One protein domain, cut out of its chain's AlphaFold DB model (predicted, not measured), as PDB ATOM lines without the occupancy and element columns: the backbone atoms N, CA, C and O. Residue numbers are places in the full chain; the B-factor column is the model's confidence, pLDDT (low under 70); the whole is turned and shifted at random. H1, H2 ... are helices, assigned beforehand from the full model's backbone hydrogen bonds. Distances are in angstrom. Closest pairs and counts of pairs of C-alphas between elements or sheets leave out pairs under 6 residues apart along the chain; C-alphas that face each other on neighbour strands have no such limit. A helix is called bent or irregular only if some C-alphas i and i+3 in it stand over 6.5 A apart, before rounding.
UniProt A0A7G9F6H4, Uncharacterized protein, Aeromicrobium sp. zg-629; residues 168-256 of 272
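This is residues 168 to 256 of the 272 residues of an uncharacterized protein of Aeromicrobium sp. zg-629 (UniProt A0A7G9F6H4). A long helical hairpin of two nearly antiparallel helices, H2 and H3, makes the length of this domain, with the tight turn of residues 211 to 215 at one end. At the open end the short helix H1 packs on residues 186 to 190 of H2, while the chain beyond H3 runs through a second short helix, H4, to the last printed residue, and residues 249 to 255, of which 249 belongs to H4, stick out. The printed part has 89 residues with four named helices, H1, H2, H3 and H4 in that order along the chain, and no named strand; the class is all helix. The whole is loose, with a radius of gyration of the C-alphas of 17.6 A, and its outline is a rod of 54 by 25 by 24 A.

The printed part begins with H1, residues 168 to 173, and a short link of 9 residues joins it to H2, residues 183 to 210. H1 and H2 touch, with 5 pairs of C-alphas within 8 A. The closest C-alphas of the two are those of Leu 171 and Asn 186, 7.2 A apart, and H2 touches H1 with residues 186 to 190 alone. Their lines stand at a steep tilt of 69 degrees, only just short of about perpendicular, and they run the same way. A tight link of 5 residues then joins H2 to H3, residues 216 to 239. H2 and H3 touch, with 30 pairs of C-alphas within 8 A, and form a helical hairpin. Their closest C-alphas are those of Val 207 and Ala 219, 4.7 A apart, and their centres are 10.6 A apart. They run opposite ways at a shallow tilt of 8 degrees. A second tight link, also of 5 residues, leads from H3 to H4, residues 245 to 249. H4 touches no helix: it is apart from H1, from H2 and from H3. H1 and H3 are apart too. In H1, H3 and H4 every pair of O i and N i+4 is within hydrogen-bond range; in H2 this holds for 23 of 24 pairs.

H1 runs from Arg 168, with its C-alpha at (188.187, 183.408, 159.124), to Ala 173, and measures 8.5 A from first to last C-alpha. H2, the longest helix with 28 residues, runs from Val 183 to Leu 210 over 40.3 A, and its last C-alpha is at (195.477, 164.221, 127.686). H2 is neither bent nor irregular, but only just: C-alphas 200 and 203 are 6.1 A apart. H3 has 24 residues and covers 34.9 A, from Thr 216 with its C-alpha at (200.773, 159.624, 126.988) to Arg 239 with its C-alpha at (206.564, 183.222, 151.972). H4 runs from Glu 245 to Arg 249 over 6.6 A, and its last C-alpha is at (189.383, 197.041, 157.633).

The two C-alphas farthest apart in the domain are those of Ala 213 and Glu 246, 54.4 A apart. The first and last printed C-alphas, those of Arg 168 and Gln 256, are 9.4 A apart. Residues 249 to 255, of which 249 belongs to H4, stand free. The printed part runs from residue 168 to residue 256 and has no cut. The links from H2 to H3 and from H3 to H4 are tight, the link from H1 to H2 is short, and no link is long. The mean pLDDT of the printed part is 81.8. The model's confidence is under 70 at 17 residues, namely residue 213 and residues 241 to 256, and the mean pLDDT of H4 is 56.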
ATOM      1  N   ARG A 168     188.813 183.697 157.817       84.81
ATOM      2  CA  ARG A 168     188.187 183.408 159.124       84.81
ATOM      3  C   ARG A 168     186.935 182.536 158.999       84.81
ATOM      4  O   ARG A 168     186.809 181.572 159.737       84.81
ATOM      5  N   ALA A 169     186.085 182.795 158.002       83.62
ATOM      6  CA  ALA A 169     184.928 181.943 157.722       83.62
ATOM      7  C   ALA A 169     185.352 180.524 157.296       83.62
ATOM      8  O   ALA A 169     184.663 179.554 157.598       83.62
ATOM      9  N   PHE A 170     186.502 180.393 156.622       87.75
ATOM     10  CA  PHE A 170     187.101 179.093 156.322       87.75
ATOM     11  C   PHE A 170     187.577 178.380 157.595       87.75
ATOM     12  O   PHE A 170     187.287 177.199 157.772       87.75
ATOM     13  N   LEU A 171     188.278 179.077 158.492       89.00
ATOM     14  CA  LEU A 171     188.743 178.512 159.763       89.00
ATOM     15  C   LEU A 171     187.574 178.070 160.648       89.00
ATOM     16  O   LEU A 171     187.564 176.936 161.118       89.00
ATOM     17  N   GLU A 172     186.557 178.921 160.789       85.75
ATOM     18  CA  GLU A 172     185.317 178.623 161.514       85.75
ATOM     19  C   GLU A 172     184.615 177.381 160.959       85.75
ATOM     20  O   GLU A 172     184.194 176.510 161.719       85.75
ATOM     21  N   ALA A 173     184.518 177.266 159.630       86.19
ATOM     22  CA  ALA A 173     183.928 176.099 158.986       86.19
ATOM     23  C   ALA A 173     184.698 174.809 159.298       86.19
ATOM     24  O   ALA A 173     184.082 173.775 159.517       86.19
ATOM     25  N   ASN A 174     186.028 174.876 159.356       86.56
ATOM     26  CA  ASN A 174     186.889 173.722 159.616       86.56
ATOM     27  C   ASN A 174     187.160 173.491 161.112       86.56
ATOM     28  O   ASN A 174     188.022 172.686 161.451       86.56
ATOM     29  N   MET A 175     186.437 174.183 162.003       87.38
ATOM     30  CA  MET A 175     186.606 174.094 163.461       87.38
ATOM     31  C   MET A 175     188.051 174.368 163.917       87.38
ATOM     32  O   MET A 175     188.519 173.800 164.903       87.38
ATOM     33  N   LEU A 176     188.765 175.235 163.192       86.88
ATOM     34  CA  LEU A 176     190.123 175.655 163.526       86.88
ATOM     35  C   LEU A 176     190.103 176.810 164.532       86.88
ATOM     36  O   LEU A 176     189.185 177.631 164.551       86.88
ATOM     37  N   GLU A 177     191.144 176.884 165.357       84.62
ATOM     38  CA  GLU A 177     191.274 177.906 166.394       84.62
ATOM     39  C   GLU A 177     191.448 179.315 165.793       84.62
ATOM     40  O   GLU A 177     192.217 179.524 164.847       84.62
ATOM     41  N   LEU A 178     190.729 180.291 166.356       83.25
ATOM     42  CA  LEU A 178     190.716 181.696 165.918       83.25
ATOM     43  C   LEU A 178     191.485 182.630 166.860       83.25
ATOM     44  O   LEU A 178     191.415 183.850 166.705       83.25
ATOM     45  N   HIS A 179     192.193 182.076 167.846       78.50
ATOM     46  CA  HIS A 179     192.945 182.867 168.809       78.50
ATOM     47  C   HIS A 179     194.047 183.681 168.093       78.50
ATOM     48  O   HIS A 179     194.712 183.143 167.198       78.50
ATOM     49  N   PRO A 180     194.285 184.957 168.467       79.69
ATOM     50  CA  PRO A 180     195.239 185.831 167.777       79.69
ATOM     51  C   PRO A 180     196.657 185.262 167.639       79.69
ATOM     52  O   PRO A 180     197.348 185.574 166.677       79.69
ATOM     53  N   SER A 181     197.083 184.395 168.563       77.12
ATOM     54  CA  SER A 181     198.418 183.776 168.541       77.12
ATOM     55  C   SER A 181     198.619 182.723 167.444       77.12
ATOM     56  O   SER A 181     199.760 182.449 167.083       77.12
ATOM     57  N   VAL A 182     197.546 182.115 166.924       84.06
ATOM     58  CA  VAL A 182     197.621 181.002 165.954       84.06
ATOM     59  C   VAL A 182     196.839 181.263 164.669       84.06
ATOM     60  O   VAL A 182     197.045 180.566 163.673       84.06
ATOM     61  N   VAL A 183     195.971 182.280 164.658       83.88
ATOM     62  CA  VAL A 183     195.082 182.570 163.528       83.88
ATOM     63  C   VAL A 183     195.855 182.787 162.230       83.88
ATOM     64  O   VAL A 183     195.472 182.231 161.208       83.88
ATOM     65  N   GLU A 184     196.975 183.512 162.244       83.12
ATOM     66  CA  GLU A 184     197.762 183.764 161.030       83.12
ATOM     67  C   GLU A 184     198.322 182.472 160.427       83.12
ATOM     68  O   GLU A 184     198.198 182.244 159.222       83.12
ATOM     69  N   SER A 185     198.859 181.588 161.272       84.06
ATOM     70  CA  SER A 185     199.351 180.270 160.858       84.06
ATOM     71  C   SER A 185     198.225 179.424 160.262       84.06
ATOM     72  O   SER A 185     198.371 178.855 159.176       84.06
ATOM     73  N   ASN A 186     197.054 179.424 160.905       87.88
ATOM     74  CA  ASN A 186     195.874 178.711 160.422       87.88
ATOM     75  C   ASN A 186     195.384 179.257 159.068       87.88
ATOM     76  O   ASN A 186     195.007 178.477 158.194       87.88
ATOM     77  N   ILE A 187     195.437 180.576 158.840       88.31
ATOM     78  CA  ILE A 187     195.097 181.190 157.543       88.31
ATOM     79  C   ILE A 187     196.061 180.728 156.445       88.31
ATOM     80  O   ILE A 187     195.624 180.392 155.339       88.31
ATOM     81  N   VAL A 188     197.366 180.697 156.729       87.75
ATOM     82  CA  VAL A 188     198.367 180.200 155.772       87.75
ATOM     83  C   VAL A 188     198.108 178.728 155.462       87.75
ATOM     84  O   VAL A 188     198.052 178.357 154.288       87.75
ATOM     85  N   ALA A 189     197.875 177.906 156.488       87.81
ATOM     86  CA  ALA A 189     197.553 176.493 156.327       87.81
ATOM     87  C   ALA A 189     196.289 176.285 155.477       87.81
ATOM     88  O   ALA A 189     196.307 175.473 154.554       87.81
ATOM     89  N   ALA A 190     195.231 177.069 155.701       90.50
ATOM     90  CA  ALA A 190     194.003 177.031 154.905       90.50
ATOM     91  C   ALA A 190     194.253 177.337 153.417       90.50
ATOM     92  O   ALA A 190     193.765 176.626 152.536       90.50
ATOM     93  N   ARG A 191     195.053 178.369 153.121       92.06
ATOM     94  CA  ARG A 191     195.419 178.749 151.744       92.06
ATOM     95  C   ARG A 191     196.262 177.677 151.066       92.06
ATOM     96  O   ARG A 191     195.988 177.318 149.923       92.06
ATOM     97  N   VAL A 192     197.251 177.135 151.775       91.19
ATOM     98  CA  VAL A 192     198.089 176.035 151.282       91.19
ATOM     99  C   VAL A 192     197.242 174.796 151.009       91.19
ATOM    100  O   VAL A 192     197.339 174.230 149.922       91.19
ATOM    101  N   MET A 193     196.363 174.415 151.937       91.81
ATOM    102  CA  MET A 193     195.471 173.271 151.764       91.81
ATOM    103  C   MET A 193     194.552 173.460 150.557       91.81
ATOM    104  O   MET A 193     194.384 172.538 149.766       91.81
ATOM    105  N   SER A 194     194.013 174.664 150.351       93.62
ATOM    106  CA  SER A 194     193.195 174.954 149.173       93.62
ATOM    107  C   SER A 194     193.963 174.748 147.865       93.62
ATOM    108  O   SER A 194     193.420 174.152 146.939       93.62
ATOM    109  N   VAL A 195     195.218 175.204 147.779       92.94
ATOM    110  CA  VAL A 195     196.052 174.999 146.580       92.94
ATOM    111  C   VAL A 195     196.379 173.516 146.395       92.94
ATOM    112  O   VAL A 195     196.273 173.002 145.286       92.94
ATOM    113  N   LEU A 196     196.732 172.806 147.469       93.06
ATOM    114  CA  LEU A 196     197.021 171.373 147.407       93.06
ATOM    115  C   LEU A 196     195.800 170.563 146.951       93.06
ATOM    116  O   LEU A 196     195.944 169.700 146.091       93.06
ATOM    117  N   LEU A 197     194.600 170.873 147.453       93.44
ATOM    118  CA  LEU A 197     193.357 170.242 146.994       93.44
ATOM    119  C   LEU A 197     193.122 170.481 145.501       93.44
ATOM    120  O   LEU A 197     192.807 169.537 144.784       93.44
ATOM    121  N   MET A 198     193.331 171.707 145.011       94.25
ATOM    122  CA  MET A 198     193.232 171.987 143.575       94.25
ATOM    123  C   MET A 198     194.198 171.118 142.765       94.25
ATOM    124  O   MET A 198     193.804 170.592 141.731       94.25
ATOM    125  N   LEU A 199     195.438 170.919 143.226       92.56
ATOM    126  CA  LEU A 199     196.425 170.091 142.520       92.56
ATOM    127  C   LEU A 199     196.055 168.608 142.509       92.56
ATOM    128  O   LEU A 199     196.183 167.968 141.467       92.56
ATOM    129  N   VAL A 200     195.564 168.085 143.637       92.81
ATOM    130  CA  VAL A 200     195.134 166.683 143.771       92.81
ATOM    131  C   VAL A 200     194.046 166.329 142.759       92.81
ATOM    132  O   VAL A 200     194.011 165.197 142.294       92.81
ATOM    133  N   PHE A 201     193.195 167.282 142.376       92.19
ATOM    134  CA  PHE A 201     192.171 167.060 141.355       92.19
ATOM    135  C   PHE A 201     192.630 167.473 139.953       92.19
ATOM    136  O   PHE A 201     192.444 166.722 139.002       92.19
ATOM    137  N   ALA A 202     193.273 168.633 139.803       90.25
ATOM    138  CA  ALA A 202     193.635 169.167 138.492       90.25
ATOM    139  C   ALA A 202     194.658 168.293 137.767       90.25
ATOM    140  O   ALA A 202     194.531 168.093 136.562       90.25
ATOM    141  N   VAL A 203     195.664 167.778 138.485       90.75
ATOM    142  CA  VAL A 203     196.751 167.009 137.870       90.75
ATOM    143  C   VAL A 203     196.237 165.673 137.327       90.75
ATOM    144  O   VAL A 203     196.410 165.446 136.129       90.75
ATOM    145  N   PRO A 204     195.549 164.812 138.107       89.38
ATOM    146  CA  PRO A 204     194.993 163.577 137.559       89.38
ATOM    147  C   PRO A 204     193.977 163.830 136.447       89.38
ATOM    148  O   PRO A 204     194.019 163.138 135.436       89.38
ATOM    149  N   THR A 205     193.107 164.839 136.581       87.62
ATOM    150  CA  THR A 205     192.143 165.178 135.524       87.62
ATOM    151  C   THR A 205     192.848 165.585 134.230       87.62
ATOM    152  O   THR A 205     192.496 165.070 133.175       87.62
ATOM    153  N   ALA A 206     193.869 166.442 134.290       86.19
ATOM    154  CA  ALA A 206     194.637 166.832 133.108       86.19
ATOM    155  C   ALA A 206     195.378 165.639 132.487       86.19
ATOM    156  O   ALA A 206     195.347 165.471 131.271       86.19
ATOM    157  N   VAL A 207     195.998 164.785 133.308       87.25
ATOM    158  CA  VAL A 207     196.690 163.579 132.830       87.25
ATOM    159  C   VAL A 207     195.713 162.641 132.125       87.25
ATOM    160  O   VAL A 207     196.005 162.194 131.025       87.25
ATOM    161  N   VAL A 208     194.542 162.377 132.707       87.31
ATOM    162  CA  VAL A 208     193.531 161.494 132.102       87.31
ATOM    163  C   VAL A 208     192.986 162.081 130.800       87.31
ATOM    164  O   VAL A 208     192.891 161.357 129.815       87.31
ATOM    165  N   LEU A 209     192.675 163.381 130.761       85.12
ATOM    166  CA  LEU A 209     192.118 164.028 129.565       85.12
ATOM    167  C   LEU A 209     193.110 164.114 128.398       85.12
ATOM    168  O   LEU A 209     192.686 164.151 127.248       85.12
ATOM    169  N   LEU A 210     194.410 164.165 128.690       84.69
ATOM    170  CA  LEU A 210     195.477 164.221 127.686       84.69
ATOM    171  C   LEU A 210     196.062 162.840 127.351       84.69
ATOM    172  O   LEU A 210     196.910 162.727 126.462       84.69
ATOM    173  N   SER A 211     195.684 161.799 128.099       81.62
ATOM    174  CA  SER A 211     196.228 160.454 127.937       81.62
ATOM    175  C   SER A 211     195.507 159.719 126.810       81.62
ATOM    176  O   SER A 211     194.532 159.001 127.024       81.62
ATOM    177  N   ASN A 212     196.051 159.852 125.606       80.69
ATOM    178  CA  ASN A 212     195.611 159.162 124.396       80.69
ATOM    179  C   ASN A 212     196.743 158.227 123.939       80.69
ATOM    180  O   ASN A 212     197.900 158.481 124.274       80.69
ATOM    181  N   ALA A 213     196.452 157.211 123.114       66.00
ATOM    182  CA  ALA A 213     197.443 156.221 122.653       66.00
ATOM    183  C   ALA A 213     198.747 156.833 122.091       66.00
ATOM    184  O   ALA A 213     199.817 156.249 122.225       66.00
ATOM    185  N   GLU A 214     198.665 158.036 121.521       75.56
ATOM    186  CA  GLU A 214     199.794 158.756 120.920       75.56
ATOM    187  C   GLU A 214     200.389 159.861 121.820       75.56
ATOM    188  O   GLU A 214     201.470 160.369 121.540       75.56
ATOM    189  N   HIS A 215     199.711 160.247 122.908       79.88
ATOM    190  CA  HIS A 215     200.008 161.472 123.670       79.88
ATOM    191  C   HIS A 215     200.312 161.233 125.158       79.88
ATOM    192  O   HIS A 215     200.465 162.183 125.925       79.88
ATOM    193  N   THR A 216     200.489 159.979 125.585       83.81
ATOM    194  CA  THR A 216     200.773 159.624 126.988       83.81
ATOM    195  C   THR A 216     201.971 160.386 127.572       83.81
ATOM    196  O   THR A 216     201.911 160.865 128.702       83.81
ATOM    197  N   ALA A 217     203.055 160.567 126.807       85.88
ATOM    198  CA  ALA A 217     204.231 161.313 127.269       85.88
ATOM    199  C   ALA A 217     203.936 162.810 127.504       85.88
ATOM    200  O   ALA A 217     204.436 163.404 128.466       85.88
ATOM    201  N   LEU A 218     203.086 163.412 126.664       86.31
ATOM    202  CA  LEU A 218     202.641 164.796 126.823       86.31
ATOM    203  C   LEU A 218     201.785 164.945 128.085       86.31
ATOM    204  O   LEU A 218     202.020 165.862 128.870       86.31
ATOM    205  N   ALA A 219     200.859 164.010 128.320       87.19
ATOM    206  CA  ALA A 219     200.003 163.995 129.505       87.19
ATOM    207  C   ALA A 219     200.823 164.002 130.808       87.19
ATOM    208  O   ALA A 219     200.592 164.834 131.687       87.19
ATOM    209  N   TRP A 220     201.842 163.140 130.902       88.44
ATOM    210  CA  TRP A 220     202.756 163.112 132.048       88.44
ATOM    211  C   TRP A 220     203.554 164.404 132.201       88.44
ATOM    212  O   TRP A 220     203.677 164.921 133.311       88.44
ATOM    213  N   THR A 221     204.063 164.955 131.098       89.81
ATOM    214  CA  THR A 221     204.828 166.211 131.116       89.81
ATOM    215  C   THR A 221     203.982 167.364 131.654       89.81
ATOM    216  O   THR A 221     204.433 168.101 132.533       89.81
ATOM    217  N   VAL A 222     202.735 167.486 131.189       88.62
ATOM    218  CA  VAL A 222     201.777 168.481 131.692       88.62
ATOM    219  C   VAL A 222     201.484 168.248 133.174       88.62
ATOM    220  O   VAL A 222     201.546 169.195 133.956       88.62
ATOM    221  N   GLY A 223     201.252 167.000 133.589       88.88
ATOM    222  CA  GLY A 223     201.010 166.661 134.992       88.88
ATOM    223  C   GLY A 223     202.171 167.044 135.922       88.88
ATOM    224  O   GLY A 223     201.956 167.662 136.972       88.88
ATOM    225  N   VAL A 224     203.413 166.752 135.524       92.06
ATOM    226  CA  VAL A 224     204.614 167.150 136.280       92.06
ATOM    227  C   VAL A 224     204.756 168.671 136.311       92.06
ATOM    228  O   VAL A 224     204.964 169.238 137.385       92.06
ATOM    229  N   ALA A 225     204.589 169.354 135.174       91.56
ATOM    230  CA  ALA A 225     204.675 170.812 135.104       91.56
ATOM    231  C   ALA A 225     203.642 171.492 136.018       91.56
ATOM    232  O   ALA A 225     203.998 172.373 136.803       91.56
ATOM    233  N   MET A 226     202.384 171.041 135.989       90.25
ATOM    234  CA  MET A 226     201.324 171.535 136.874       90.25
ATOM    235  C   MET A 226     201.655 171.304 138.349       90.25
ATOM    236  O   MET A 226     201.440 172.195 139.171       90.25
ATOM    237  N   THR A 227     202.233 170.148 138.688       90.31
ATOM    238  CA  THR A 227     202.672 169.844 140.058       90.31
ATOM    239  C   THR A 227     203.761 170.814 140.515       90.31
ATOM    240  O   THR A 227     203.663 171.383 141.602       90.31
ATOM    241  N   LEU A 228     204.776 171.065 139.683       93.62
ATOM    242  CA  LEU A 228     205.863 171.995 140.005       93.62
ATOM    243  C   LEU A 228     205.361 173.434 140.176       93.62
ATOM    244  O   LEU A 228     205.721 174.095 141.152       93.62
ATOM    245  N   VAL A 229     204.497 173.905 139.272       91.25
ATOM    246  CA  VAL A 229     203.855 175.228 139.376       91.25
ATOM    247  C   VAL A 229     203.013 175.318 140.648       91.25
ATOM    248  O   VAL A 229     203.091 176.306 141.375       91.25
ATOM    249  N   GLY A 230     202.258 174.269 140.963       86.88
ATOM    250  CA  GLY A 230     201.464 174.168 142.179       86.88
ATOM    251  C   GLY A 230     202.284 174.250 143.463       86.88
ATOM    252  O   GLY A 230     201.975 175.043 144.353       86.88
ATOM    253  N   LEU A 231     203.370 173.480 143.551       91.31
ATOM    254  CA  LEU A 231     204.291 173.513 144.693       91.31
ATOM    255  C   LEU A 231     205.004 174.865 144.812       91.31
ATOM    256  O   LEU A 231     205.225 175.363 145.920       91.31
ATOM    257  N   TRP A 232     205.327 175.497 143.682       92.19
ATOM    258  CA  TRP A 232     205.849 176.859 143.672       92.19
ATOM    259  C   TRP A 232     204.822 177.860 144.213       92.19
ATOM    260  O   TRP A 232     205.174 178.668 145.073       92.19
ATOM    261  N   LEU A 233     203.551 177.773 143.803       88.19
ATOM    262  CA  LEU A 233     202.467 178.601 144.343       88.19
ATOM    263  C   LEU A 233     202.308 178.404 145.853       88.19
ATOM    264  O   LEU A 233     202.234 179.392 146.579       88.19
ATOM    265  N   VAL A 234     202.342 177.161 146.346       88.81
ATOM    266  CA  VAL A 234     202.338 176.858 147.791       88.81
ATOM    267  C   VAL A 234     203.490 177.570 148.496       88.81
ATOM    268  O   VAL A 234     203.275 178.269 149.486       88.81
ATOM    269  N   ARG A 235     204.711 177.474 147.961       89.44
ATOM    270  CA  ARG A 235     205.886 178.159 148.522       89.44
ATOM    271  C   ARG A 235     205.735 179.682 148.506       89.44
ATOM    272  O   ARG A 235     206.151 180.336 149.461       89.44
ATOM    273  N   VAL A 236     205.172 180.256 147.443       86.75
ATOM    274  CA  VAL A 236     204.901 181.700 147.339       86.75
ATOM    275  C   VAL A 236     203.880 182.127 148.385       86.75
ATOM    276  O   VAL A 236     204.119 183.116 149.080       86.75
ATOM    277  N   VAL A 237     202.790 181.369 148.535       84.50
ATOM    278  CA  VAL A 237     201.780 181.593 149.573       84.50
ATOM    279  C   VAL A 237     202.448 181.550 150.941       84.50
ATOM    280  O   VAL A 237     202.346 182.527 151.659       84.50
ATOM    281  N   MET A 238     203.234 180.525 151.274       83.88
ATOM    282  CA  MET A 238     203.917 180.453 152.575       83.88
ATOM    283  C   MET A 238     204.879 181.623 152.845       83.88
ATOM    284  O   MET A 238     205.050 182.015 153.992       83.88
ATOM    285  N   ARG A 239     205.527 182.183 151.812       81.81
ATOM    286  CA  ARG A 239     206.564 183.222 151.972       81.81
ATOM    287  C   ARG A 239     206.055 184.660 151.970       81.81
ATOM    288  O   ARG A 239     206.740 185.525 152.503       81.81
ATOM    289  N   ARG A 240     204.929 184.953 151.313       72.12
ATOM    290  CA  ARG A 240     204.460 186.337 151.075       72.12
ATOM    291  C   ARG A 240     203.333 186.793 152.006       72.12
ATOM    292  O   ARG A 240     202.686 187.796 151.718       72.12
ATOM    293  N   GLN A 241     203.056 186.077 153.092       60.00
ATOM    294  CA  GLN A 241     201.913 186.386 153.954       60.00
ATOM    295  C   GLN A 241     202.346 187.254 155.133       60.00
ATOM    296  O   GLN A 241     202.734 186.744 156.175       60.00
ATOM    297  N   VAL A 242     202.248 188.571 154.957       54.84
ATOM    298  CA  VAL A 242     201.998 189.489 156.072       54.84
ATOM    299  C   VAL A 242     200.488 189.698 156.083       54.84
ATOM    300  O   VAL A 242     199.920 190.123 155.070       54.84
ATOM    301  N   VAL A 243     199.809 189.312 157.162       53.69
ATOM    302  CA  VAL A 243     198.375 189.577 157.307       53.69
ATOM    303  C   VAL A 243     198.229 191.065 157.600       53.69
ATOM    304  O   VAL A 243     198.349 191.513 158.731       53.69
ATOM    305  N   ASP A 244     198.023 191.852 156.550       56.25
ATOM    306  CA  ASP A 244     197.777 193.282 156.682       56.25
ATOM    307  C   ASP A 244     196.344 193.497 157.206       56.25
ATOM    308  O   ASP A 244     195.371 193.563 156.442       56.25
ATOM    309  N   GLU A 245     196.200 193.503 158.537       53.62
ATOM    310  CA  GLU A 245     194.924 193.745 159.222       53.62
ATOM    311  C   GLU A 245     194.299 195.091 158.821       53.62
ATOM    312  O   GLU A 245     193.072 195.238 158.820       53.62
ATOM    313  N   GLU A 246     195.125 196.070 158.450       54.56
ATOM    314  CA  GLU A 246     194.695 197.419 158.101       54.56
ATOM    315  C   GLU A 246     193.986 197.427 156.744       54.56
ATOM    316  O   GLU A 246     192.855 197.909 156.625       54.56
ATOM    317  N   LYS A 247     194.564 196.749 155.748       58.97
ATOM    318  CA  LYS A 247     193.948 196.555 154.425       58.97
ATOM    319  C   LYS A 247     192.604 195.828 154.509       58.97
ATOM    320  O   LYS A 247     191.680 196.119 153.750       58.97
ATOM    321  N   TRP A 248     192.446 194.935 155.479       54.72
ATOM    322  CA  TRP A 248     191.195 194.221 155.730       54.72
ATOM    323  C   TRP A 248     190.063 195.104 156.259       54.72
ATOM    324  O   TRP A 248     188.911 194.935 155.853       54.72
ATOM    325  N   ARG A 249     190.373 196.076 157.122       58.44
ATOM    326  CA  ARG A 249     189.383 197.041 157.633       58.44
ATOM    327  C   ARG A 249     188.843 197.961 156.538       58.44
ATOM    328  O   ARG A 249     187.743 198.485 156.689       58.44
ATOM    329  N   THR A 250     189.583 198.117 155.439       66.94
ATOM    330  CA  THR A 250     189.165 198.917 154.276       66.94
ATOM    331  C   THR A 250     188.254 198.173 153.298       66.94
ATOM    332  O   THR A 250     187.639 198.806 152.440       66.94
ATOM    333  N   LEU A 251     188.124 196.845 153.410       63.97
ATOM    334  CA  LEU A 251     187.241 196.081 152.529       63.97
ATOM    335  C   LEU A 251     185.760 196.364 152.845       63.97
ATOM    336  O   LEU A 251     185.420 196.589 154.004       63.97
ATOM    337  N   PRO A 252     184.853 196.310 151.853       65.00
ATOM    338  CA  PRO A 252     183.419 196.491 152.081       65.00
ATOM    339  C   PRO A 252     182.858 195.533 153.148       65.00
ATOM    340  O   PRO A 252     183.312 194.395 153.256       65.00
ATOM    341  N   GLU A 253     181.814 195.928 153.885       62.94
ATOM    342  CA  GLU A 253     181.240 195.111 154.977       62.94
ATOM    343  C   GLU A 253     180.833 193.690 154.550       62.94
ATOM    344  O   GLU A 253     180.921 192.746 155.336       62.94
ATOM    345  N   TRP A 254     180.415 193.514 153.293       62.97
ATOM    346  CA  TRP A 254     180.092 192.198 152.740       62.97
ATOM    347  C   TRP A 254     181.324 191.292 152.605       62.97
ATOM    348  O   TRP A 254     181.186 190.073 152.669       62.97
ATOM    349  N   ALA A 255     182.526 191.844 152.443       54.34
ATOM    350  CA  ALA A 255     183.781 191.098 152.374       54.34
ATOM    351  C   ALA A 255     184.356 190.815 153.771       54.34
ATOM    352  O   ALA A 255     184.944 189.757 153.973       54.34
ATOM    353  N   GLN A 256     184.104 191.692 154.750       58.16
ATOM    354  CA  GLN A 256     184.587 191.560 156.134       58.16
ATOM    355  C   GLN A 256     183.959 190.406 156.933       58.16
ATOM    356  O   GLN A 256     184.376 190.150 158.058       58.16
TER     357      GLN A 256